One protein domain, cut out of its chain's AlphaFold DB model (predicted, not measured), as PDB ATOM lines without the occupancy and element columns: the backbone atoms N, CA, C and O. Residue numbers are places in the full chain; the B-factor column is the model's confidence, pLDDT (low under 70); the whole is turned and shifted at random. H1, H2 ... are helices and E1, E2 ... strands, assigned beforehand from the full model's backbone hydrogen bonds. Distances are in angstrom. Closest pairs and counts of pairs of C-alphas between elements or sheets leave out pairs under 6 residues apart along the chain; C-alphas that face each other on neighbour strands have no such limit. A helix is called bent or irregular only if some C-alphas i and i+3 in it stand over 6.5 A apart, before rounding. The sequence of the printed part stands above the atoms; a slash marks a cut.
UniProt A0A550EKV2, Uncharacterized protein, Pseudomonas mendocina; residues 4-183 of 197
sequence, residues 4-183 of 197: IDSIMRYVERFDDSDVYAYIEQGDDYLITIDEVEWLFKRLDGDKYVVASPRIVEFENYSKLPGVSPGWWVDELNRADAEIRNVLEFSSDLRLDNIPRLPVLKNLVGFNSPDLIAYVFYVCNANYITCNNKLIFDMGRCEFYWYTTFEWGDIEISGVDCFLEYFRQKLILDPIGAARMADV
ATOM      1  N   ILE A   4     -24.241 -24.693  66.771       86.69
ATOM      2  CA  ILE A   4     -23.182 -23.729  66.467       86.69
ATOM      3  C   ILE A   4     -21.899 -24.460  66.080       86.69
ATOM      4  O   ILE A   4     -21.348 -24.176  65.021       86.69
ATOM      5  N   ASP A   5     -21.487 -25.474  66.847       86.38
ATOM      6  CA  ASP A   5     -20.337 -26.321  66.498       86.38
ATOM      7  C   ASP A   5     -20.485 -26.952  65.104       86.38
ATOM      8  O   ASP A   5     -19.517 -27.064  64.349       86.38
ATOM      9  N   SER A   6     -21.698 -27.390  64.758       86.75
ATOM     10  CA  SER A   6     -21.981 -28.038  63.474       86.75
ATOM     11  C   SER A   6     -21.920 -27.047  62.316       86.75
ATOM     12  O   SER A   6     -21.383 -27.381  61.262       86.75
ATOM     13  N   ILE A   7     -22.444 -25.834  62.506       85.56
ATOM     14  CA  ILE A   7     -22.407 -24.763  61.506       85.56
ATOM     15  C   ILE A   7     -20.987 -24.234  61.344       85.56
ATOM     16  O   ILE A   7     -20.539 -24.115  60.213       85.56
ATOM     17  N   MET A   8     -20.251 -23.987  62.430       83.62
ATOM     18  CA  MET A   8     -18.851 -23.556  62.356       83.62
ATOM     19  C   MET A   8     -18.016 -24.568  61.570       83.62
ATOM     20  O   MET A   8     -17.372 -24.198  60.597       83.62
ATOM     21  N   ARG A   9     -18.125 -25.863  61.896       84.06
ATOM     22  CA  ARG A   9     -17.455 -26.934  61.137       84.06
ATOM     23  C   ARG A   9     -17.889 -27.015  59.682       84.06
ATOM     24  O   ARG A   9     -17.115 -27.486  58.856       84.06
ATOM     25  N   TYR A  10     -19.143 -26.688  59.383       85.31
ATOM     26  CA  TYR A  10     -19.637 -26.681  58.014       85.31
ATOM     27  C   TYR A  10     -19.039 -25.510  57.236       85.31
ATOM     28  O   TYR A  10     -18.480 -25.728  56.169       85.31
ATOM     29  N   VAL A  11     -19.117 -24.300  57.794       82.62
ATOM     30  CA  VAL A  11     -18.604 -23.061  57.202       82.62
ATOM     31  C   VAL A  11     -17.089 -23.149  56.997       82.62
ATOM     32  O   VAL A  11     -16.637 -22.888  55.895       82.62
ATOM     33  N   GLU A  12     -16.328 -23.672  57.966       81.56
ATOM     34  CA  GLU A  12     -14.875 -23.916  57.853       81.56
ATOM     35  C   GLU A  12     -14.471 -24.828  56.674       81.56
ATOM     36  O   GLU A  12     -13.308 -24.839  56.279       81.56
ATOM     37  N   ARG A  13     -15.389 -25.626  56.102       81.25
ATOM     38  CA  ARG A  13     -15.100 -26.424  54.889       81.25
ATOM     39  C   ARG A  13     -15.058 -25.574  53.621       81.25
ATOM     40  O   ARG A  13     -14.559 -26.047  52.602       81.25
ATOM     41  N   PHE A  14     -15.637 -24.383  53.665       74.12
ATOM     42  CA  PHE A  14     -15.716 -23.449  52.559       74.12
ATOM     43  C   PHE A  14     -14.830 -22.255  52.926       74.12
ATOM     44  O   PHE A  14     -15.249 -21.391  53.685       74.12
ATOM     45  N   ASP A  15     -13.601 -22.233  52.393       61.50
ATOM     46  CA  ASP A  15     -12.516 -21.264  52.687       61.50
ATOM     47  C   ASP A  15     -12.896 -19.765  52.544       61.50
ATOM     48  O   ASP A  15     -12.085 -18.899  52.869       61.50
ATOM     49  N   ASP A  16     -14.107 -19.447  52.068       64.00
ATOM     50  CA  ASP A  16     -14.555 -18.106  51.678       64.00
ATOM     51  C   ASP A  16     -15.665 -17.507  52.574       64.00
ATOM     52  O   ASP A  16     -16.138 -16.411  52.269       64.00
ATOM     53  N   SER A  17     -16.093 -18.179  53.651       63.72
ATOM     54  CA  SER A  17     -17.221 -17.716  54.483       63.72
ATOM     55  C   SER A  17     -16.922 -17.732  55.981       63.72
ATOM     56  O   SER A  17     -16.270 -18.645  56.482       63.72
ATOM     57  N   ASP A  18     -17.472 -16.756  56.712       67.00
ATOM     58  CA  ASP A  18     -17.260 -16.585  58.156       67.00
ATOM     59  C   ASP A  18     -18.591 -16.525  58.934       67.00
ATOM     60  O   ASP A  18     -19.573 -15.897  58.521       67.00
ATOM     61  N   VAL A  19     -18.623 -17.146  60.123       70.69
ATOM     62  CA  VAL A  19     -19.713 -16.964  61.099       70.69
ATOM     63  C   VAL A  19     -19.384 -15.766  61.988       70.69
ATOM     64  O   VAL A  19     -18.451 -15.816  62.789       70.69
ATOM     65  N   TYR A  20     -20.170 -14.696  61.885       62.84
ATOM     66  CA  TYR A  20     -19.865 -13.426  62.555       62.84
ATOM     67  C   TYR A  20     -20.491 -13.294  63.945       62.84
ATOM     68  O   TYR A  20     -19.903 -12.685  64.840       62.84
ATOM     69  N   ALA A  21     -21.702 -13.822  64.127       72.69
ATOM     70  CA  ALA A  21     -22.451 -13.722  65.375       72.69
ATOM     71  C   ALA A  21     -23.582 -14.754  65.424       72.69
ATOM     72  O   ALA A  21     -24.077 -15.188  64.384       72.69
ATOM     73  N   TYR A  22     -24.035 -15.093  66.632       81.00
ATOM     74  CA  TYR A  22     -25.296 -15.801  66.827       81.00
ATOM     75  C   TYR A  22     -26.030 -15.322  68.084       81.00
ATOM     76  O   TYR A  22     -25.423 -14.812  69.027       81.00
ATOM     77  N   ILE A  23     -27.351 -15.494  68.082       80.25
ATOM     78  CA  ILE A  23     -28.258 -15.241  69.200       80.25
ATOM     79  C   ILE A  23     -29.169 -16.462  69.339       80.25
ATOM     80  O   ILE A  23     -29.884 -16.816  68.406       80.25
ATOM     81  N   GLU A  24     -29.164 -17.085  70.513       81.06
ATOM     82  CA  GLU A  24     -30.095 -18.158  70.870       81.06
ATOM     83  C   GLU A  24     -31.430 -17.554  71.347       81.06
ATOM     84  O   GLU A  24     -31.453 -16.649  72.187       81.06
ATOM     85  N   GLN A  25     -32.547 -18.027  70.794       77.69
ATOM     86  CA  GLN A  25     -33.906 -17.576  71.106       77.69
ATOM     87  C   GLN A  25     -34.814 -18.781  71.392       77.69
ATOM     88  O   GLN A  25     -35.689 -19.133  70.602       77.69
ATOM     89  N   GLY A  26     -34.632 -19.416  72.552       80.56
ATOM     90  CA  GLY A  26     -35.355 -20.648  72.883       80.56
ATOM     91  C   GLY A  26     -34.798 -21.826  72.084       80.56
ATOM     92  O   GLY A  26     -33.614 -22.107  72.196       80.56
ATOM     93  N   ASP A  27     -35.637 -22.494  71.288       78.69
ATOM     94  CA  ASP A  27     -35.210 -23.596  70.403       78.69
ATOM     95  C   ASP A  27     -34.683 -23.115  69.033       78.69
ATOM     96  O   ASP A  27     -34.165 -23.916  68.249       78.69
ATOM     97  N   ASP A  28     -34.822 -21.819  68.744       83.69
ATOM     98  CA  ASP A  28     -34.431 -21.203  67.480       83.69
ATOM     99  C   ASP A  28     -33.108 -20.436  67.630       83.69
ATOM    100  O   ASP A  28     -32.806 -19.868  68.683       83.69
ATOM    101  N   TYR A  29     -32.337 -20.356  66.546       87.12
ATOM    102  CA  TYR A  29     -31.071 -19.622  66.511       87.12
ATOM    103  C   TYR A  29     -31.090 -18.589  65.396       87.12
ATOM    104  O   TYR A  29     -31.416 -18.897  64.253       87.12
ATOM    105  N   LEU A  30     -30.697 -17.363  65.713       88.31
ATOM    106  CA  LEU A  30     -30.421 -16.333  64.724       88.31
ATOM    107  C   LEU A  30     -28.908 -16.262  64.520       88.31
ATOM    108  O   LEU A  30     -28.187 -15.968  65.468       88.31
ATOM    109  N   ILE A  31     -28.424 -16.549  63.317       88.06
ATOM    110  CA  ILE A  31     -26.994 -16.679  63.018       88.06
ATOM    111  C   ILE A  31     -26.649 -15.780  61.838       88.06
ATOM    112  O   ILE A  31     -27.320 -15.819  60.810       88.06
ATOM    113  N   THR A  32     -25.594 -14.983  61.977       87.00
ATOM    114  CA  THR A  32     -25.092 -14.120  60.908       87.00
ATOM    115  C   THR A  32     -23.955 -14.816  60.170       87.00
ATOM    116  O   THR A  32     -22.890 -15.041  60.748       87.00
ATOM    117  N   ILE A  33     -24.182 -15.126  58.894       83.25
ATOM    118  CA  ILE A  33     -23.218 -15.752  57.978       83.25
ATOM    119  C   ILE A  33     -23.096 -14.833  56.762       83.25
ATOM    120  O   ILE A  33     -24.124 -14.450  56.198       83.25
ATOM    121  N   ASP A  34     -21.872 -14.437  56.404       79.75
ATOM    122  CA  ASP A  34     -21.581 -13.529  55.278       79.75
ATOM    123  C   ASP A  34     -22.489 -12.284  55.255       79.75
ATOM    124  O   ASP A  34     -23.154 -11.954  54.268       79.75
ATOM    125  N   GLU A  35     -22.550 -11.604  56.407       78.81
ATOM    126  CA  GLU A  35     -23.331 -10.379  56.649       78.81
ATOM    127  C   GLU A  35     -24.861 -10.528  56.525       78.81
ATOM    128  O   GLU A  35     -25.588  -9.531  56.570       78.81
ATOM    129  N   VAL A  36     -25.384 -11.754  56.409       81.75
ATOM    130  CA  VAL A  36     -26.827 -12.026  56.376       81.75
ATOM    131  C   VAL A  36     -27.271 -12.801  57.604       81.75
ATOM    132  O   VAL A  36     -26.670 -13.797  57.994       81.75
ATOM    133  N   GLU A  37     -28.351 -12.320  58.216       86.19
ATOM    134  CA  GLU A  37     -29.006 -12.976  59.341       86.19
ATOM    135  C   GLU A  37     -29.888 -14.126  58.840       86.19
ATOM    136  O   GLU A  37     -30.766 -13.935  57.993       86.19
ATOM    137  N   TRP A  38     -29.691 -15.303  59.420       88.25
ATOM    138  CA  TRP A  38     -30.435 -16.521  59.134       88.25
ATOM    139  C   TRP A  38     -31.072 -17.049  60.408       88.25
ATOM    140  O   TRP A  38     -30.423 -17.181  61.441       88.25
ATOM    141  N   LEU A  39     -32.357 -17.356  60.325       88.88
ATOM    142  CA  LEU A  39     -33.124 -17.975  61.386       88.88
ATOM    143  C   LEU A  39     -33.139 -19.489  61.173       88.88
ATOM    144  O   LEU A  39     -33.711 -19.980  60.201       88.88
ATOM    145  N   PHE A  40     -32.531 -20.213  62.099       90.56
ATOM    146  CA  PHE A  40     -32.534 -21.665  62.186       90.56
ATOM    147  C   PHE A  40     -33.634 -22.079  63.156       90.56
ATOM    148  O   PHE A  40     -33.467 -21.969  64.370       90.56
ATOM    149  N   LYS A  41     -34.760 -22.542  62.615       88.94
ATOM    150  CA  LYS A  41     -35.888 -23.046  63.400       88.94
ATOM    151  C   LYS A  41     -35.819 -24.547  63.542       88.94
ATOM    152  O   LYS A  41     -35.715 -25.244  62.532       88.94
ATOM    153  N   ARG A  42     -35.930 -25.066  64.758       87.69
ATOM    154  CA  ARG A  42     -35.878 -26.517  64.967       87.69
ATOM    155  C   ARG A  42     -37.088 -27.205  64.324       87.69
ATOM    156  O   ARG A  42     -38.228 -26.830  64.588       87.69
ATOM    157  N   LEU A  43     -36.841 -28.213  63.484       85.25
ATOM    158  CA  LEU A  43     -37.886 -29.032  62.859       85.25
ATOM    159  C   LEU A  43     -38.142 -30.291  63.698       85.25
ATOM    160  O   LEU A  43     -39.198 -30.447  64.303       85.25
ATOM    161  N   ASP A  44     -37.153 -31.182  63.741       83.19
ATOM    162  CA  ASP A  44     -37.153 -32.411  64.522       83.19
ATOM    163  C   ASP A  44     -35.714 -32.832  64.839       83.19
ATOM    164  O   ASP A  44     -34.811 -32.673  64.023       83.19
ATOM    165  N   GLY A  45     -35.477 -33.346  66.051       83.69
ATOM    166  CA  GLY A  45     -34.163 -33.857  66.458       83.69
ATOM    167  C   GLY A  45     -33.008 -32.894  66.147       83.69
ATOM    168  O   GLY A  45     -32.881 -31.860  66.808       83.69
ATOM    169  N   ASP A  46     -32.214 -33.272  65.141       88.81
ATOM    170  CA  ASP A  46     -30.970 -32.644  64.683       88.81
ATOM    171  C   ASP A  46     -31.149 -31.818  63.384       88.81
ATOM    172  O   ASP A  46     -30.169 -31.501  62.708       88.81
ATOM    173  N   LYS A  47     -32.389 -31.489  62.991       91.62
ATOM    174  CA  LYS A  47     -32.698 -30.749  61.756       91.62
ATOM    175  C   LYS A  47     -33.318 -29.387  62.022       91.62
ATOM    176  O   LYS A  47     -34.212 -29.241  62.859       91.62
ATOM    177  N   TYR A  48     -32.890 -28.410  61.228       91.25
ATOM    178  CA  TYR A  48     -33.313 -27.020  61.333       91.25
ATOM    179  C   TYR A  48     -33.782 -26.507  59.980       91.25
ATOM    180  O   TYR A  48     -33.075 -26.653  58.986       91.25
ATOM    181  N   VAL A  49     -34.955 -25.875  59.935       90.94
ATOM    182  CA  VAL A  49     -35.354 -25.067  58.782       90.94
ATOM    183  C   VAL A  49     -34.586 -23.758  58.825       90.94
ATOM    184  O   VAL A  49     -34.581 -23.069  59.843       90.94
ATOM    185  N   VAL A  50     -33.965 -23.411  57.709       89.69
ATOM    186  CA  VAL A  50     -33.163 -22.206  57.547       89.69
ATOM    187  C   VAL A  50     -33.985 -21.207  56.756       89.69
ATOM    188  O   VAL A  50     -34.372 -21.455  55.616       89.69
ATOM    189  N   ALA A  51     -34.276 -20.087  57.393       85.88
ATOM    190  CA  ALA A  51     -35.142 -19.047  56.877       85.88
ATOM    191  C   ALA A  51     -34.469 -17.688  57.013       85.88
ATOM    192  O   ALA A  51     -33.621 -17.488  57.880       85.88
ATOM    193  N   SER A  52     -34.888 -16.712  56.214       78.25
ATOM    194  CA  SER A  52     -34.535 -15.328  56.517       78.25
ATOM    195  C   SER A  52     -35.552 -14.729  57.495       78.25
ATOM    196  O   SER A  52     -36.760 -14.878  57.289       78.25
ATOM    197  N   PRO A  53     -35.107 -14.027  58.555       71.94
ATOM    198  CA  PRO A  53     -35.996 -13.331  59.488       71.94
ATOM    199  C   PRO A  53     -36.675 -12.107  58.852       71.94
ATOM    200  O   PRO A  53     -37.591 -11.530  59.438       71.94
ATOM    201  N   ARG A  54     -36.211 -11.674  57.676       73.75
ATOM    202  CA  ARG A  54     -36.749 -10.543  56.921       73.75
ATOM    203  C   ARG A  54     -37.094 -10.998  55.514       73.75
ATOM    204  O   ARG A  54     -36.669 -12.054  55.060       73.75
ATOM    205  N   ILE A  55     -37.853 -10.163  54.814       74.06
ATOM    206  CA  ILE A  55     -38.054 -10.357  53.385       74.06
ATOM    207  C   ILE A  55     -36.699 -10.184  52.700       74.06
ATOM    208  O   ILE A  55     -36.116  -9.100  52.761       74.06
ATOM    209  N   VAL A  56     -36.221 -11.242  52.056       73.12
ATOM    210  CA  VAL A  56     -34.984 -11.221  51.270       73.12
ATOM    211  C   VAL A  56     -35.218 -11.814  49.898       73.12
ATOM    212  O   VAL A  56     -36.133 -12.616  49.685       73.12
ATOM    213  N   GLU A  57     -34.353 -11.431  48.968       77.38
ATOM    214  CA  GLU A  57     -34.317 -12.064  47.661       77.38
ATOM    215  C   GLU A  57     -33.859 -13.516  47.778       77.38
ATOM    216  O   GLU A  57     -32.949 -13.812  48.553       77.38
ATOM    217  N   PHE A  58     -34.484 -14.420  47.016       77.19
ATOM    218  CA  PHE A  58     -34.155 -15.850  47.052       77.19
ATOM    219  C   PHE A  58     -32.678 -16.112  46.715       77.19
ATOM    220  O   PHE A  58     -32.068 -17.031  47.252       77.19
ATOM    221  N   GLU A  59     -32.067 -15.258  45.891       80.06
ATOM    222  CA  GLU A  59     -30.636 -15.317  45.595       80.06
ATOM    223  C   GLU A  59     -29.744 -15.137  46.828       80.06
ATOM    224  O   GLU A  59     -28.637 -15.665  46.834       80.06
ATOM    225  N   ASN A  60     -30.213 -14.503  47.911       81.00
ATOM    226  CA  ASN A  60     -29.418 -14.360  49.135       81.00
ATOM    227  C   ASN A  60     -29.112 -15.700  49.803       81.00
ATOM    228  O   ASN A  60     -28.130 -15.780  50.532       81.00
ATOM    229  N   TYR A  61     -29.873 -16.764  49.523       85.12
ATOM    230  CA  TYR A  61     -29.517 -18.111  49.977       85.12
ATOM    231  C   TYR A  61     -28.171 -18.590  49.404       85.12
ATOM    232  O   TYR A  61     -27.581 -19.497  49.970       85.12
ATOM    233  N   SER A  62     -27.644 -17.964  48.340       85.56
ATOM    234  CA  SER A  62     -26.288 -18.231  47.826       85.56
ATOM    235  C   SER A  62     -25.166 -17.771  48.760       85.56
ATOM    236  O   SER A  62     -24.025 -18.179  48.578       85.56
ATOM    237  N   LYS A  63     -25.484 -16.945  49.764       84.12
ATOM    238  CA  LYS A  63     -24.547 -16.533  50.820       84.12
ATOM    239  C   LYS A  63     -24.396 -17.580  51.922       84.12
ATOM    240  O   LYS A  63     -23.556 -17.433  52.797       84.12
ATOM    241  N   LEU A  64     -25.229 -18.622  51.921       87.62
ATOM    242  CA  LEU A  64     -24.980 -19.794  52.750       87.62
ATOM    243  C   LEU A  64     -23.987 -20.702  52.015       87.62
ATOM    244  O   LEU A  64     -24.236 -21.049  50.854       87.62
ATOM    245  N   PRO A  65     -22.890 -21.133  52.658       83.50
ATOM    246  CA  PRO A  65     -21.858 -21.894  51.965       83.50
ATOM    247  C   PRO A  65     -22.400 -23.192  51.364       83.50
ATOM    248  O   PRO A  65     -23.177 -23.921  51.984       83.50
ATOM    249  N   GLY A  66     -22.019 -23.487  50.123       83.81
ATOM    250  CA  GLY A  66     -22.471 -24.688  49.414       83.81
ATOM    251  C   GLY A  66     -23.960 -24.711  49.036       83.81
ATOM    252  O   GLY A  66     -24.407 -25.687  48.433       83.81
ATOM    253  N   VAL A  67     -24.733 -23.661  49.329       88.00
ATOM    254  CA  VAL A  67     -26.135 -23.554  48.913       88.00
ATOM    255  C   VAL A  67     -26.210 -22.878  47.549       88.00
ATOM    256  O   VAL A  67     -25.745 -21.760  47.354       88.00
ATOM    257  N   SER A  68     -26.844 -23.550  46.587       87.00
ATOM    258  CA  SER A  68     -27.094 -23.003  45.251       87.00
ATOM    259  C   SER A  68     -28.594 -22.794  45.029       87.00
ATOM    260  O   SER A  68     -29.315 -23.756  44.739       87.00
ATOM    261  N   PRO A  69     -29.097 -21.550  45.132       82.56
ATOM    262  CA  PRO A  69     -30.474 -21.224  44.763       82.56
ATOM    263  C   PRO A  69     -30.726 -21.438  43.266       82.56
ATOM    264  O   PRO A  69     -31.830 -21.802  42.871       82.56
ATOM    265  N   GLY A  70     -29.696 -21.244  42.432       81.62
ATOM    266  CA  GLY A  70     -29.774 -21.438  40.982       81.62
ATOM    267  C   GLY A  70     -30.125 -22.875  40.606       81.62
ATOM    268  O   GLY A  70     -31.043 -23.084  39.819       81.62
ATOM    269  N   TRP A  71     -29.487 -23.855  41.255       84.88
ATOM    270  CA  TRP A  71     -29.828 -25.267  41.059       84.88
ATOM    271  C   TRP A  71     -31.303 -25.541  41.379       84.88
ATOM    272  O   TRP A  71     -31.997 -26.191  40.604       84.88
ATOM    273  N   TRP A  72     -31.814 -24.976  42.478       82.31
ATOM    274  CA  TRP A  72     -33.220 -25.144  42.835       82.31
ATOM    275  C   TRP A  72     -34.178 -24.522  41.810       82.31
ATOM    276  O   TRP A  72     -35.207 -25.104  41.465       82.31
ATOM    277  N   VAL A  73     -33.838 -23.340  41.293       80.12
ATOM    278  CA  VAL A  73     -34.607 -22.697  40.220       80.12
ATOM    279  C   VAL A  73     -34.647 -23.578  38.973       80.12
ATOM    280  O   VAL A  73     -35.704 -23.683  38.348       80.12
ATOM    281  N   ASP A  74     -33.535 -24.210  38.615       84.75
ATOM    282  CA  ASP A  74     -33.471 -25.119  37.472       84.75
ATOM    283  C   ASP A  74     -34.336 -26.366  37.689       84.75
ATOM    284  O   ASP A  74     -35.077 -26.746  36.780       84.75
ATOM    285  N   GLU A  75     -34.354 -26.932  38.900       85.50
ATOM    286  CA  GLU A  75     -35.240 -28.057  39.222       85.50
ATOM    287  C   GLU A  75     -36.726 -27.697  39.163       85.50
ATOM    288  O   GLU A  75     -37.529 -28.470  38.638       85.50
ATOM    289  N   LEU A  76     -37.114 -26.502  39.618       81.81
ATOM    290  CA  LEU A  76     -38.489 -26.021  39.453       81.81
ATOM    291  C   LEU A  76     -38.860 -25.826  37.980       81.81
ATOM    292  O   LEU A  76     -39.971 -26.170  37.579       81.81
ATOM    293  N   ASN A  77     -37.944 -25.289  37.168       82.81
ATOM    294  CA  ASN A  77     -38.179 -25.124  35.731       82.81
ATOM    295  C   ASN A  77     -38.315 -26.487  35.038       82.81
ATOM    296  O   ASN A  77     -39.157 -26.642  34.151       82.81
ATOM    297  N   ARG A  78     -37.513 -27.479  35.446       88.44
ATOM    298  CA  ARG A  78     -37.635 -28.857  34.963       88.44
ATOM    299  C   ARG A  78     -38.987 -29.450  35.347       88.44
ATOM    300  O   ARG A  78     -39.657 -30.011  34.485       88.44
ATOM    301  N   ALA A  79     -39.405 -29.301  36.605       87.44
ATOM    302  CA  ALA A  79     -40.702 -29.781  37.068       87.44
ATOM    303  C   ALA A  79     -41.864 -29.135  36.289       87.44
ATOM    304  O   ALA A  79     -42.739 -29.862  35.824       87.44
ATOM    305  N   ASP A  80     -41.848 -27.812  36.066       83.56
ATOM    306  CA  ASP A  80     -42.855 -27.114  35.243       83.56
ATOM    307  C   ASP A  80     -42.933 -27.693  33.826       83.56
ATOM    308  O   ASP A  80     -44.018 -27.998  33.328       83.56
ATOM    309  N   ALA A  81     -41.777 -27.875  33.180       84.56
ATOM    310  CA  ALA A  81     -41.706 -28.412  31.826       84.56
ATOM    311  C   ALA A  81     -42.280 -29.836  31.747       84.56
ATOM    312  O   ALA A  81     -43.063 -30.140  30.849       84.56
ATOM    313  N   GLU A  82     -41.942 -30.697  32.705       88.56
ATOM    314  CA  GLU A  82     -42.437 -32.073  32.758       88.56
ATOM    315  C   GLU A  82     -43.938 -32.149  33.055       88.56
ATOM    316  O   GLU A  82     -44.656 -32.893  32.386       88.56
ATOM    317  N   ILE A  83     -44.441 -31.347  33.999       86.00
ATOM    318  CA  ILE A  83     -45.881 -31.238  34.282       86.00
ATOM    319  C   ILE A  83     -46.635 -30.842  33.009       86.00
ATOM    320  O   ILE A  83     -47.637 -31.471  32.663       86.00
ATOM    321  N   ARG A  84     -46.136 -29.839  32.274       81.06
ATOM    322  CA  ARG A  84     -46.735 -29.398  31.006       81.06
ATOM    323  C   ARG A  84     -46.734 -30.499  29.953       81.06
ATOM    324  O   ARG A  84     -47.785 -30.754  29.375       81.06
ATOM    325  N   ASN A  85     -45.614 -31.195  29.763       83.88
ATOM    326  CA  ASN A  85     -45.525 -32.307  28.810       83.88
ATOM    327  C   ASN A  85     -46.549 -33.413  29.123       83.88
ATOM    328  O   ASN A  85     -47.212 -33.929  28.224       83.88
ATOM    329  N   VAL A  86     -46.705 -33.768  30.403       84.25
ATOM    330  CA  VAL A  86     -47.679 -34.781  30.844       84.25
ATOM    331  C   VAL A  86     -49.112 -34.323  30.587       84.25
ATOM    332  O   VAL A  86     -49.950 -35.118  30.160       84.25
ATOM    333  N   LEU A  87     -49.409 -33.048  30.821       79.56
ATOM    334  CA  LEU A  87     -50.730 -32.479  30.571       79.56
ATOM    335  C   LEU A  87     -51.061 -32.422  29.075       79.56
ATOM    336  O   LEU A  87     -52.142 -32.866  28.689       79.56
ATOM    337  N   GLU A  88     -50.135 -31.950  28.240       77.62
ATOM    338  CA  GLU A  88     -50.297 -31.932  26.778       77.62
ATOM    339  C   GLU A  88     -50.556 -33.336  26.230       77.62
ATOM    340  O   GLU A  88     -51.456 -33.526  25.415       77.62
ATOM    341  N   PHE A  89     -49.824 -34.335  26.734       78.19
ATOM    342  CA  PHE A  89     -50.014 -35.727  26.338       78.19
ATOM    343  C   PHE A  89     -51.346 -36.316  26.824       78.19
ATOM    344  O   PHE A  89     -52.029 -37.009  26.076       78.19
ATOM    345  N   SER A  90     -51.708 -36.094  28.091       74.06
ATOM    346  CA  SER A  90     -52.858 -36.764  28.718       74.06
ATOM    347  C   SER A  90     -54.215 -36.209  28.297       74.06
ATOM    348  O   SER A  90     -55.225 -36.886  28.479       74.06
ATOM    349  N   SER A  91     -54.268 -34.983  27.776       63.22
ATOM    350  CA  SER A  91     -55.538 -34.274  27.615       63.22
ATOM    351  C   SER A  91     -55.772 -33.651  26.237       63.22
ATOM    352  O   SER A  91     -56.756 -32.931  26.073       63.22
ATOM    353  N   ASP A  92     -54.890 -33.903  25.257       57.12
ATOM    354  CA  ASP A  92     -54.859 -33.247  23.931       57.12
ATOM    355  C   ASP A  92     -54.932 -31.697  24.004       57.12
ATOM    356  O   ASP A  92     -55.138 -31.003  23.001       57.12
ATOM    357  N   LEU A  93     -54.762 -31.123  25.202       58.59
ATOM    358  CA  LEU A  93     -54.784 -29.694  25.468       58.59
ATOM    359  C   LEU A  93     -53.450 -29.108  25.030       58.59
ATOM    360  O   LEU A  93     -52.413 -29.378  25.626       58.59
ATOM    361  N   ARG A  94     -53.491 -28.233  24.027       55.81
ATOM    362  CA  ARG A  94     -52.350 -27.384  23.687       55.81
ATOM    363  C   ARG A  94     -52.185 -26.302  24.746       55.81
ATOM    364  O   ARG A  94     -52.992 -25.371  24.816       55.81
ATOM    365  N   LEU A  95     -51.146 -26.422  25.567       63.06
ATOM    366  CA  LEU A  95     -50.833 -25.450  26.618       63.06
ATOM    367  C   LEU A  95     -50.054 -24.238  26.088       63.06
ATOM    368  O   LEU A  95     -49.708 -23.353  26.870       63.06
ATOM    369  N   ASP A  96     -49.846 -24.157  24.768       60.09
ATOM    370  CA  ASP A  96     -49.181 -23.074  24.030       60.09
ATOM    371  C   ASP A  96     -49.718 -21.680  24.414       60.09
ATOM    372  O   ASP A  96     -48.988 -20.690  24.378       60.09
ATOM    373  N   ASN A  97     -50.999 -21.604  24.804       54.50
ATOM    374  CA  ASN A  97     -51.697 -20.366  25.164       54.50
ATOM    375  C   ASN A  97     -51.768 -20.097  26.676       54.50
ATOM    376  O   ASN A  97     -52.289 -19.054  27.071       54.50
ATOM    377  N   ILE A  98     -51.287 -21.008  27.531       60.19
ATOM    378  CA  ILE A  98     -51.234 -20.783  28.980       60.19
ATOM    379  C   ILE A  98     -49.902 -20.106  29.292       60.19
ATOM    380  O   ILE A  98     -48.857 -20.762  29.171       60.19
ATOM    381  N   PRO A  99     -49.911 -18.827  29.721       55.88
ATOM    382  CA  PRO A  99     -48.691 -18.112  30.051       55.88
ATOM    383  C   PRO A  99     -47.841 -18.952  30.996       55.88
ATOM    384  O   PRO A  99     -48.348 -19.511  31.974       55.88
ATOM    385  N   ARG A 100     -46.539 -19.045  30.717       60.41
ATOM    386  CA  ARG A 100     -45.593 -19.427  31.762       60.41
ATOM    387  C   ARG A 100     -45.711 -18.342  32.813       60.41
ATOM    388  O   ARG A 100     -45.258 -17.223  32.578       60.41
ATOM    389  N   LEU A 101     -46.391 -18.635  33.918       52.19
ATOM    390  CA  LEU A 101     -46.277 -17.777  35.081       52.19
ATOM    391  C   LEU A 101     -44.793 -17.824  35.432       52.19
ATOM    392  O   LEU A 101     -44.282 -18.920  35.682       52.19
ATOM    393  N   PRO A 102     -44.060 -16.699  35.348       50.16
ATOM    394  CA  PRO A 102     -42.711 -16.693  35.860       50.16
ATOM    395  C   PRO A 102     -42.840 -17.157  37.302       50.16
ATOM    396  O   PRO A 102     -43.621 -16.581  38.062       50.16
ATOM    397  N   VAL A 103     -42.132 -18.239  37.637       52.03
ATOM    398  CA  VAL A 103     -41.872 -18.646  39.018       52.03
ATOM    399  C   VAL A 103     -41.676 -17.337  39.786       52.03
ATOM    400  O   VAL A 103     -40.820 -16.544  39.389       52.03
ATOM    401  N   LEU A 104     -42.564 -17.019  40.738       52.03
ATOM    402  CA  LEU A 104     -42.528 -15.758  41.486       52.03
ATOM    403  C   LEU A 104     -41.224 -15.769  42.289       52.03
ATOM    404  O   LEU A 104     -41.145 -16.317  43.380       52.03
ATOM    405  N   LYS A 105     -40.160 -15.277  41.654       53.59
ATOM    406  CA  LYS A 105     -38.770 -15.627  41.970       53.59
ATOM    407  C   LYS A 105     -38.162 -14.804  43.094       53.59
ATOM    408  O   LYS A 105     -37.053 -15.106  43.514       53.59
ATOM    409  N   ASN A 106     -38.826 -13.758  43.569       53.72
ATOM    410  CA  ASN A 106     -38.020 -12.642  44.047       53.72
ATOM    411  C   ASN A 106     -38.010 -12.447  45.554       53.72
ATOM    412  O   ASN A 106     -37.104 -11.772  46.003       53.72
ATOM    413  N   LEU A 107     -38.951 -12.983  46.338       53.19
ATOM    414  CA  LEU A 107     -39.022 -12.652  47.767       53.19
ATOM    415  C   LEU A 107     -39.482 -13.845  48.612       53.19
ATOM    416  O   LEU A 107     -40.559 -14.393  48.385       53.19
ATOM    417  N   VAL A 108     -38.677 -14.205  49.610       62.56
ATOM    418  CA  VAL A 108     -39.003 -15.186  50.659       62.56
ATOM    419  C   VAL A 108     -39.168 -14.433  51.978       62.56
ATOM    420  O   VAL A 108     -38.428 -13.481  52.217       62.56
ATOM    421  N   GLY A 109     -40.129 -14.821  52.828       54.66
ATOM    422  CA  GLY A 109     -40.267 -14.238  54.173       54.66
ATOM    423  C   GLY A 109     -41.628 -13.632  54.548       54.66
ATOM    424  O   GLY A 109     -41.731 -13.047  55.623       54.66
ATOM    425  N   PHE A 110     -42.679 -13.732  53.720       44.25
ATOM    426  CA  PHE A 110     -44.000 -13.177  54.073       44.25
ATOM    427  C   PHE A 110     -44.868 -14.195  54.836       44.25
ATOM    428  O   PHE A 110     -45.114 -15.286  54.332       44.25
ATOM    429  N   ASN A 111     -45.354 -13.824  56.031       42.06
ATOM    430  CA  ASN A 111     -46.234 -14.572  56.963       42.06
ATOM    431  C   ASN A 111     -45.759 -15.959  57.458       42.06
ATOM    432  O   ASN A 111     -46.151 -16.357  58.552       42.06
ATOM    433  N   SER A 112     -44.904 -16.663  56.716       57.03
ATOM    434  CA  SER A 112     -44.281 -17.941  57.079       57.03
ATOM    435  C   SER A 112     -42.841 -17.924  56.548       57.03
ATOM    436  O   SER A 112     -42.609 -18.251  55.385       57.03
ATOM    437  N   PRO A 113     -41.855 -17.454  57.337       56.81
ATOM    438  CA  PRO A 113     -40.477 -17.278  56.863       56.81
ATOM    439  C   PRO A 113     -39.802 -18.595  56.446       56.81
ATOM    440  O   PRO A 113     -38.816 -18.591  55.721       56.81
ATOM    441  N   ASP A 114     -40.374 -19.714  56.876       63.56
ATOM    442  CA  ASP A 114     -39.999 -21.098  56.617       63.56
ATOM    443  C   ASP A 114     -40.668 -21.716  55.375       63.56
ATOM    444  O   ASP A 114     -40.502 -22.913  55.141       63.56
ATOM    445  N   LEU A 115     -41.441 -20.945  54.596       64.81
ATOM    446  CA  LEU A 115     -42.183 -21.444  53.438       64.81
ATOM    447  C   LEU A 115     -41.805 -20.712  52.147       64.81
ATOM    448  O   LEU A 115     -42.044 -19.512  51.999       64.81
ATOM    449  N   ILE A 116     -41.291 -21.465  51.173       69.56
ATOM    450  CA  ILE A 116     -41.099 -21.004  49.795       69.56
ATOM    451  C   ILE A 116     -42.103 -21.746  48.913       69.56
ATOM    452  O   ILE A 116     -41.842 -22.871  48.488       69.56
ATOM    453  N   ALA A 117     -43.274 -21.148  48.687       68.44
ATOM    454  CA  ALA A 117     -44.356 -21.772  47.931       68.44
ATOM    455  C   ALA A 117     -44.380 -21.318  46.462       68.44
ATOM    456  O   ALA A 117     -44.334 -20.126  46.156       68.44
ATOM    457  N   TYR A 118     -44.529 -22.280  45.559       70.31
ATOM    458  CA  TYR A 118     -44.713 -22.098  44.127       70.31
ATOM    459  C   TYR A 118     -46.020 -22.752  43.705       70.31
ATOM    460  O   TYR A 118     -46.347 -23.848  44.149       70.31
ATOM    461  N   VAL A 119     -46.770 -22.090  42.830       69.62
ATOM    462  CA  VAL A 119     -48.052 -22.597  42.344       69.62
ATOM    463  C   VAL A 119     -47.937 -22.864  40.852       69.62
ATOM    464  O   VAL A 119     -47.724 -21.935  40.071       69.62
ATOM    465  N   PHE A 120     -48.110 -24.121  40.457       71.19
ATOM    466  CA  PHE A 120     -48.211 -24.518  39.057       71.19
ATOM    467  C   PHE A 120     -49.685 -24.664  38.686       71.19
ATOM    468  O   PHE A 120     -50.443 -25.376  39.347       71.19
ATOM    469  N   TYR A 121     -50.107 -23.963  37.636       66.19
ATOM    470  CA  TYR A 121     -51.482 -24.034  37.151       66.19
ATOM    471  C   TYR A 121     -51.714 -25.332  36.378       66.19
ATOM    472  O   TYR A 121     -51.028 -25.606  35.392       66.19
ATOM    473  N   VAL A 122     -52.735 -26.079  36.787       65.50
ATOM    474  CA  VAL A 122     -53.274 -27.226  36.063       65.50
ATOM    475  C   VAL A 122     -54.680 -26.831  35.610       65.50
ATOM    476  O   VAL A 122     -55.475 -26.329  36.397       65.50
ATOM    477  N   CYS A 123     -54.993 -26.980  34.325       59.31
ATOM    478  CA  CYS A 123     -56.270 -26.572  33.721       59.31
ATOM    479  C   CYS A 123     -57.514 -26.803  34.619       59.31
ATOM    480  O   CYS A 123     -57.583 -27.773  35.376       59.31
ATOM    481  N   ASN A 124     -58.537 -25.949  34.481       57.47
ATOM    482  CA  ASN A 124     -59.806 -26.009  35.233       57.47
ATOM    483  C   ASN A 124     -59.690 -25.741  36.748       57.47
ATOM    484  O   ASN A 124     -60.345 -26.406  37.544       57.47
ATOM    485  N   ALA A 125     -58.903 -24.730  37.134       56.19
ATOM    486  CA  ALA A 125     -58.741 -24.281  38.527       56.19
ATOM    487  C   ALA A 125     -58.117 -25.328  39.470       56.19
ATOM    488  O   ALA A 125     -58.252 -25.219  40.687       56.19
ATOM    489  N   ASN A 126     -57.404 -26.307  38.912       67.12
ATOM    490  CA  ASN A 126     -56.539 -27.182  39.684       67.12
ATOM    491  C   ASN A 126     -55.159 -26.536  39.821       67.12
ATOM    492  O   ASN A 126     -54.665 -25.846  38.929       67.12
ATOM    493  N   TYR A 127     -54.514 -26.761  40.954       74.31
ATOM    494  CA  TYR A 127     -53.190 -26.223  41.214       74.31
ATOM    495  C   TYR A 127     -52.326 -27.319  41.810       74.31
ATOM    496  O   TYR A 127     -52.815 -28.159  42.565       74.31
ATOM    497  N   ILE A 128     -51.052 -27.313  41.442       81.62
ATOM    498  CA  ILE A 128     -50.023 -28.051  42.161       81.62
ATOM    499  C   ILE A 128     -49.290 -27.016  43.000       81.62
ATOM    500  O   ILE A 128     -48.741 -26.052  42.456       81.62
ATOM    501  N   THR A 129     -49.282 -27.210  44.309       83.25
ATOM    502  CA  THR A 129     -48.499 -26.373  45.219       83.25
ATOM    503  C   THR A 129     -47.168 -27.060  45.453       83.25
ATOM    504  O   THR A 129     -47.136 -28.228  45.811       83.25
ATOM    505  N   CYS A 130     -46.058 -26.366  45.252       85.38
ATOM    506  CA  CYS A 130     -44.728 -26.838  45.600       85.38
ATOM    507  C   CYS A 130     -44.199 -25.988  46.740       85.38
ATOM    508  O   CYS A 130     -44.056 -24.779  46.593       85.38
ATOM    509  N   ASN A 131     -43.903 -26.621  47.862       84.44
ATOM    510  CA  ASN A 131     -43.316 -25.980  49.022       84.44
ATOM    511  C   ASN A 131     -41.862 -26.415  49.116       84.44
ATOM    512  O   ASN A 131     -41.569 -27.610  49.143       84.44
ATOM    513  N   ASN A 132     -40.953 -25.450  49.179       84.12
ATOM    514  CA  ASN A 132     -39.542 -25.700  49.391       84.12
ATOM    515  C   ASN A 132     -39.072 -25.082  50.712       84.12
ATOM    516  O   ASN A 132     -39.511 -23.996  51.102       84.12
ATOM    517  N   LYS A 133     -38.172 -25.790  51.392       87.19
ATOM    518  CA  LYS A 133     -37.517 -25.378  52.632       87.19
ATOM    519  C   LYS A 133     -36.032 -25.689  52.530       87.19
ATOM    520  O   LYS A 133     -35.668 -26.780  52.102       87.19
ATOM    521  N   LEU A 134     -35.171 -24.771  52.954       89.94
ATOM    522  CA  LEU A 134     -33.772 -25.117  53.179       89.94
ATOM    523  C   LEU A 134     -33.657 -25.775  54.554       89.94
ATOM    524  O   LEU A 134     -34.111 -25.204  55.543       89.94
ATOM    525  N   ILE A 135     -33.065 -26.961  54.618       92.00
ATOM    526  CA  ILE A 135     -32.823 -27.686  55.863       92.00
ATOM    527  C   ILE A 135     -31.322 -27.739  56.118       92.00
ATOM    528  O   ILE A 135     -30.560 -28.085  55.220       92.00
ATOM    529  N   PHE A 136     -30.913 -27.440  57.346       93.19
ATOM    530  CA  PHE A 136     -29.609 -27.822  57.869       93.19
ATOM    531  C   PHE A 136     -29.767 -29.073  58.732       93.19
ATOM    532  O   PHE A 136     -30.503 -29.065  59.720       93.19
ATOM    533  N   ASP A 137     -29.099 -30.155  58.347       92.94
ATOM    534  CA  ASP A 137     -29.080 -31.414  59.092       92.94
ATOM    535  C   ASP A 137     -27.751 -31.521  59.831       92.94
ATOM    536  O   ASP A 137     -26.696 -31.672  59.214       92.94
ATOM    537  N   MET A 138     -27.788 -31.430  61.160       90.75
ATOM    538  CA  MET A 138     -26.586 -31.499  61.991       90.75
ATOM    539  C   MET A 138     -25.960 -32.893  61.993       90.75
ATOM    540  O   MET A 138     -24.742 -33.012  62.126       90.75
ATOM    541  N   GLY A 139     -26.766 -33.946  61.835       88.94
ATOM    542  CA  GLY A 139     -26.281 -35.324  61.786       88.94
ATOM    543  C   GLY A 139     -25.390 -35.567  60.570       88.94
ATOM    544  O   GLY A 139     -24.397 -36.292  60.657       88.94
ATOM    545  N   ARG A 140     -25.715 -34.917  59.450       89.25
ATOM    546  CA  ARG A 140     -24.916 -34.944  58.216       89.25
ATOM    547  C   ARG A 140     -23.957 -33.767  58.081       89.25
ATOM    548  O   ARG A 140     -22.976 -33.867  57.347       89.25
ATOM    549  N   CYS A 141     -24.196 -32.692  58.831       89.19
ATOM    550  CA  CYS A 141     -23.483 -31.428  58.723       89.19
ATOM    551  C   CYS A 141     -23.521 -30.947  57.260       89.19
ATOM    552  O   CYS A 141     -22.481 -30.857  56.603       89.19
ATOM    553  N   GLU A 142     -24.736 -30.742  56.738       90.94
ATOM    554  CA  GLU A 142     -24.999 -30.289  55.366       90.94
ATOM    555  C   GLU A 142     -26.299 -29.476  55.262       90.94
ATOM    556  O   GLU A 142     -27.244 -29.693  56.029       90.94
ATOM    557  N   PHE A 143     -26.353 -28.568  54.283       91.38
ATOM    558  CA  PHE A 143     -27.601 -27.954  53.834       91.38
ATOM    559  C   PHE A 143     -28.204 -28.758  52.676       91.38
ATOM    560  O   PHE A 143     -27.487 -29.160  51.759       91.38
ATOM    561  N   TYR A 144     -29.524 -28.927  52.660       90.00
ATOM    562  CA  TYR A 144     -30.246 -29.443  51.496       90.00
ATOM    563  C   TYR A 144     -31.629 -28.814  51.349       90.00
ATOM    564  O   TYR A 144     -32.267 -28.410  52.320       90.00
ATOM    565  N   TRP A 145     -32.112 -28.758  50.109       87.88
ATOM    566  CA  TRP A 145     -33.476 -28.336  49.805       87.88
ATOM    567  C   TRP A 145     -34.446 -29.493  50.036       87.88
ATOM    568  O   TRP A 145     -34.295 -30.572  49.464       87.88
ATOM    569  N   TYR A 146     -35.438 -29.268  50.888       88.94
ATOM    570  CA  TYR A 146     -36.543 -30.180  51.122       88.94
ATOM    571  C   TYR A 146     -37.785 -29.673  50.408       88.94
ATOM    572  O   TYR A 146     -38.297 -28.594  50.714       88.94
ATOM    573  N   THR A 147     -38.287 -30.472  49.471       88.38
ATOM    574  CA  THR A 147     -39.382 -30.072  48.591       88.38
ATOM    575  C   THR A 147     -40.540 -31.032  48.678       88.38
ATOM    576  O   THR A 147     -40.360 -32.242  48.554       88.38
ATOM    577  N   THR A 148     -41.737 -30.477  48.798       90.88
ATOM    578  CA  THR A 148     -42.996 -31.212  48.777       90.88
ATOM    579  C   THR A 148     -43.925 -30.624  47.732       90.88
ATOM    580  O   THR A 148     -44.063 -29.406  47.637       90.88
ATOM    581  N   PHE A 149     -44.591 -31.485  46.977       90.06
ATOM    582  CA  PHE A 149     -45.633 -31.120  46.031       90.06
ATOM    583  C   PHE A 149     -46.978 -31.612  46.551       90.06
ATOM    584  O   PHE A 149     -47.097 -32.766  46.947       90.06
ATOM    585  N   GLU A 150     -47.989 -30.759  46.512       90.00
ATOM    586  CA  GLU A 150     -49.357 -31.070  46.897       90.00
ATOM    587  C   GLU A 150     -50.264 -30.989  45.670       90.00
ATOM    588  O   GLU A 150     -50.295 -29.969  44.971       90.00
ATOM    589  N   TRP A 151     -50.992 -32.072  45.397       87.81
ATOM    590  CA  TRP A 151     -51.984 -32.135  44.328       87.81
ATOM    591  C   TRP A 151     -53.053 -33.191  44.627       87.81
ATOM    592  O   TRP A 151     -52.734 -34.354  44.876       87.81
ATOM    593  N   GLY A 152     -54.329 -32.794  44.573       82.44
ATOM    594  CA  GLY A 152     -55.457 -33.692  44.849       82.44
ATOM    595  C   GLY A 152     -55.457 -34.231  46.282       82.44
ATOM    596  O   GLY A 152     -55.627 -35.433  46.471       82.44
ATOM    597  N   ASP A 153     -55.211 -33.352  47.261       84.56
ATOM    598  CA  ASP A 153     -55.128 -33.654  48.700       84.56
ATOM    599  C   ASP A 153     -54.014 -34.647  49.090       84.56
ATOM    600  O   ASP A 153     -54.030 -35.233  50.175       84.56
ATOM    601  N   ILE A 154     -53.036 -34.856  48.204       89.12
ATOM    602  CA  ILE A 154     -51.881 -35.724  48.434       89.12
ATOM    603  C   ILE A 154     -50.611 -34.884  48.384       89.12
ATOM    604  O   ILE A 154     -50.359 -34.190  47.399       89.12
ATOM    605  N   GLU A 155     -49.797 -34.999  49.432       93.38
ATOM    606  CA  GLU A 155     -48.458 -34.420  49.516       93.38
ATOM    607  C   GLU A 155     -47.398 -35.476  49.167       93.38
ATOM    608  O   GLU A 155     -47.415 -36.594  49.687       93.38
ATOM    609  N   ILE A 156     -46.460 -35.124  48.286       93.94
ATOM    610  CA  ILE A 156     -45.364 -35.986  47.840       93.94
ATOM    611  C   ILE A 156     -44.046 -35.243  47.981       93.94
ATOM    612  O   ILE A 156     -43.865 -34.153  47.442       93.94
ATOM    613  N   SER A 157     -43.105 -35.857  48.691       93.69
ATOM    614  CA  SER A 157     -41.761 -35.314  48.875       93.69
ATOM    615  C   SER A 157     -40.845 -35.688  47.709       93.69
ATOM    616  O   SER A 157     -40.796 -36.847  47.305       93.69
ATOM    617  N   GLY A 158     -40.080 -34.716  47.214       91.62
ATOM    618  CA  GLY A 158     -39.136 -34.876  46.110       91.62
ATOM    619  C   GLY A 158     -39.779 -34.705  44.732       91.62
ATOM    620  O   GLY A 158     -40.862 -35.226  44.458       91.62
ATOM    621  N   VAL A 159     -39.096 -33.979  43.839       91.06
ATOM    622  CA  VAL A 159     -39.663 -33.657  42.517       91.06
ATOM    623  C   VAL A 159     -39.806 -34.902  41.641       91.06
ATOM    624  O   VAL A 159     -40.844 -35.061  41.010       91.06
ATOM    625  N   ASP A 160     -38.846 -35.830  41.644       94.56
ATOM    626  CA  ASP A 160     -38.942 -37.026  40.793       94.56
ATOM    627  C   ASP A 160     -40.070 -37.968  41.241       94.56
ATOM    628  O   ASP A 160     -40.838 -38.440  40.403       94.56
ATOM    629  N   CYS A 161     -40.236 -38.168  42.553       94.75
ATOM    630  CA  CYS A 161     -41.350 -38.942  43.108       94.75
ATOM    631  C   CYS A 161     -42.702 -38.314  42.752       94.75
ATOM    632  O   CYS A 161     -43.640 -39.021  42.377       94.75
ATOM    633  N   PHE A 162     -42.803 -36.984  42.835       94.12
ATOM    634  CA  PHE A 162     -44.007 -36.277  42.421       94.12
ATOM    635  C   PHE A 162     -44.279 -36.436  40.921       94.12
ATOM    636  O   PHE A 162     -45.400 -36.764  40.541       94.12
ATOM    637  N   LEU A 163     -43.275 -36.246  40.060       92.44
ATOM    638  CA  LEU A 163     -43.433 -36.376  38.609       92.44
ATOM    639  C   LEU A 163     -43.823 -37.802  38.197       92.44
ATOM    640  O   LEU A 163     -44.646 -37.977  37.296       92.44
ATOM    641  N   GLU A 164     -43.272 -38.820  38.856       93.81
ATOM    642  CA  GLU A 164     -43.670 -40.214  38.656       93.81
ATOM    643  C   GLU A 164     -45.136 -40.435  39.038       93.81
ATOM    644  O   GLU A 164     -45.913 -40.946  38.228       93.81
ATOM    645  N   TYR A 165     -45.545 -39.978  40.225       92.06
ATOM    646  CA  TYR A 165     -46.938 -40.043  40.659       92.06
ATOM    647  C   TYR A 165     -47.881 -39.312  39.692       92.06
ATOM    648  O   TYR A 165     -48.929 -39.838  39.312       92.06
ATOM    649  N   PHE A 166     -47.494 -38.117  39.254       90.19
ATOM    650  CA  PHE A 166     -48.271 -37.293  38.337       90.19
ATOM    651  C   PHE A 166     -48.485 -38.001  36.989       90.19
ATOM    652  O   PHE A 166     -49.614 -38.086  36.498       90.19
ATOM    653  N   ARG A 167     -47.425 -38.606  36.429       90.06
ATOM    654  CA  ARG A 167     -47.497 -39.452  35.223       90.06
ATOM    655  C   ARG A 167     -48.376 -40.680  35.434       90.06
ATOM    656  O   ARG A 167     -49.190 -41.000  34.567       90.06
ATOM    657  N   GLN A 168     -48.232 -41.356  36.573       88.94
ATOM    658  CA  GLN A 168     -49.046 -42.524  36.902       88.94
ATOM    659  C   GLN A 168     -50.535 -42.166  36.868       88.94
ATOM    660  O   GLN A 168     -51.314 -42.845  36.206       88.94
ATOM    661  N   LYS A 169     -50.918 -41.060  37.510       88.44
ATOM    662  CA  LYS A 169     -52.315 -40.634  37.638       88.44
ATOM    663  C   LYS A 169     -52.946 -40.156  36.337       88.44
ATOM    664  O   LYS A 169     -54.108 -40.461  36.092       88.44
ATOM    665  N   LEU A 170     -52.213 -39.397  35.523       85.62
ATOM    666  CA  LEU A 170     -52.781 -38.771  34.324       85.62
ATOM    667  C   LEU A 170     -52.619 -39.596  33.049       85.62
ATOM    668  O   LEU A 170     -53.367 -39.386  32.100       85.62
ATOM    669  N   ILE A 171     -51.660 -40.521  33.005       81.75
ATOM    670  CA  ILE A 171     -51.370 -41.300  31.797       81.75
ATOM    671  C   ILE A 171     -51.624 -42.784  32.043       81.75
ATOM    672  O   ILE A 171     -52.445 -43.398  31.363       81.75
ATOM    673  N   LEU A 172     -50.920 -43.375  33.009       82.25
ATOM    674  CA  LEU A 172     -50.883 -44.832  33.151       82.25
ATOM    675  C   LEU A 172     -52.191 -45.402  33.716       82.25
ATOM    676  O   LEU A 172     -52.676 -46.403  33.190       82.25
ATOM    677  N   ASP A 173     -52.789 -44.753  34.718       85.25
ATOM    678  CA  ASP A 173     -54.073 -45.155  35.306       85.25
ATOM    679  C   ASP A 173     -55.210 -45.110  34.252       85.25
ATOM    680  O   ASP A 173     -55.881 -46.133  34.072       85.25
ATOM    681  N   PRO A 174     -55.405 -44.015  33.478       80.00
ATOM    682  CA  PRO A 174     -56.384 -43.984  32.388       80.00
ATOM    683  C   PRO A 174     -56.140 -45.023  31.291       80.00
ATOM    684  O   PRO A 174     -57.086 -45.682  30.858       80.00
ATOM    685  N   ILE A 175     -54.888 -45.221  30.853       75.44
ATOM    686  CA  ILE A 175     -54.557 -46.243  29.843       75.44
ATOM    687  C   ILE A 175     -54.865 -47.646  30.371       75.44
ATOM    688  O   ILE A 175     -55.418 -48.474  29.645       75.44
ATOM    689  N   GLY A 176     -54.515 -47.930  31.628       71.88
ATOM    690  CA  GLY A 176     -54.822 -49.200  32.280       71.88
ATOM    691  C   GLY A 176     -56.327 -49.451  32.358       71.88
ATOM    692  O   GLY A 176     -56.783 -50.540  32.011       71.88
ATOM    693  N   ALA A 177     -57.105 -48.435  32.737       71.00
ATOM    694  CA  ALA A 177     -58.563 -48.514  32.785       71.00
ATOM    695  C   ALA A 177     -59.181 -48.745  31.398       71.00
ATOM    696  O   ALA A 177     -60.032 -49.621  31.258       71.00
ATOM    697  N   ALA A 178     -58.724 -48.019  30.372       67.44
ATOM    698  CA  ALA A 178     -59.180 -48.200  28.994       67.44
ATOM    699  C   ALA A 178     -58.890 -49.621  28.491       67.44
ATOM    700  O   ALA A 178     -59.790 -50.307  28.019       67.44
ATOM    701  N   ARG A 179     -57.664 -50.120  28.709       61.62
ATOM    702  CA  ARG A 179     -57.298 -51.499  28.355       61.62
ATOM    703  C   ARG A 179     -58.183 -52.524  29.049       61.62
ATOM    704  O   ARG A 179     -58.608 -53.463  28.396       61.62
ATOM    705  N   MET A 180     -58.469 -52.356  30.341       61.31
ATOM    706  CA  MET A 180     -59.350 -53.263  31.085       61.31
ATOM    707  C   MET A 180     -60.812 -53.190  30.626       61.31
ATOM    708  O   MET A 180     -61.504 -54.202  30.694       61.31
ATOM    709  N   ALA A 181     -61.281 -52.030  30.160       64.31
ATOM    710  CA  ALA A 181     -62.616 -51.878  29.582       64.31
ATOM    711  C   ALA A 181     -62.745 -52.574  28.216       64.31
ATOM    712  O   ALA A 181     -63.820 -53.076  27.891       64.31
ATOM    713  N   ASP A 182     -61.648 -52.649  27.459       60.25
ATOM    714  CA  ASP A 182     -61.579 -53.339  26.167       60.25
ATOM    715  C   ASP A 182     -61.394 -54.865  26.297       60.25
ATOM    716  O   ASP A 182     -61.556 -55.590  25.314       60.25
ATOM    717  N   VAL A 183     -61.080 -55.385  27.493       61.19
ATOM    718  CA  VAL A 183     -61.017 -56.836  27.737       61.19
ATOM    719  C   VAL A 183     -62.436 -57.399  27.789       61.19
ATOM    720  O   VAL A 183     -63.193 -57.158  28.733       61.19
TER     721      VAL A 183
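This is residues 4 to 183 of the 197 residues of an uncharacterized protein of Pseudomonas mendocina (UniProt A0A550EKV2). One long, strongly twisted sheet of eight strands turns partway along its length: E1 to E4 make one end, and E5 to E8 make a second part with H3 and H4a side by side over one face of it. The short helices H1 and H2 pack at the end with E1 to E4, and at the other end H4 sticks out with its residues 177 to 182, adding to the length. The printed part has 180 residues, with four named helices and eight named strands: along the chain H1 comes first, then the strands E1 to E4, then H2 and H3, then the strands E5 to E8, and last H4; the class is mixed, helices and strands, and the sheet is branched at E6, with its neighbour pairs antiparallel. The whole is loose, with a radius of gyration of the C-alphas of 19.7 A and spans of 67 by 33 by 30 A.

H1, residues 4 to 11, begins at C-alpha 4 (-23.182, -23.729, 66.467). E1 is residues 19 to 25, E2 28 to 33, E3 36 to 44, 24.3 A long, and E4 47 to 51. H2 is residues 58 to 63 and H3 69 to 91, 33.1 A long. E5 is residues 116 to 122, E6 126 to 137, 33.9 A long, E7 142 to 151, 29.2 A long, and E8 154 to 157. H4, residues 159 to 182, was assigned as one helix by its hydrogen bonds but is bent: C-alphas 170 and 173 are 6.6 A apart. Its arms are H4a, residues 159 to 170, and H4b, 173 to 182, ending at C-alpha 182 (-61.579, -53.339, 26.167).

E1 to E4 and E5 to E8 are two meanders, each strand the antiparallel neighbour of the one before. N 23 and O 30 of E1 and E2 are 2.8 A apart, N 31 and O 38 of E2 and E3 2.8 A, and N 41 and O 49 of E3 and E4 2.8 A, within hydrogen-bond range. E6 has three neighbours: E4, with N 50 and O 134 at 2.8 A, and E5, with N 118 and O 130 at 2.7 A, lie on one side of it, and E7, with N 131 and O 148 at 2.8 A, on the other. E8 is an edge strand beside E7, N 149 and O 156 at 2.8 A. H1 is on the sheet over none of its strands; its closest C-alpha pair with E1 is Met 8 and Val 19, 6.8 A. H2 is on the sheet, over none of its strands, only just: 2 of its C-alphas fall on E3. H2 touches residues 69 to 70 of H3, closest at the C-alphas of Glu 59 and Pro 69, 6.0 A; this helical hairpin has a steep tilt of 37 degrees, only just, opposite ways. H3 is over E6 at a height of 9.2 A over the sheet, and H4a is over E7 and E8 at 10.1 A, on the same face. H3 and H4a touch, closest at the C-alphas of Ser 90 and Leu 170, 6.0 A, with a shallow tilt of 8 degrees, the same way. H4b is not on the sheet and stands at a shallow tilt of 26 degrees to H4a. In H1, H3, H4a and H4b every O i to N i+4 pair is within hydrogen-bond range; in H2 0 of 2 are, with 3 of 3 O i to N i+3 pairs.

The C-alphas farthest apart, those of Tyr 20 and Val 183, are 69.2 A apart. The printed part has no cut. The link from H3 to E5, residues 92 to 115, is long. Mean pLDDT of the printed part is 78.4; 45 residues are under 70, among them residues 91 to 117, 121 to 126 and 178 to 183.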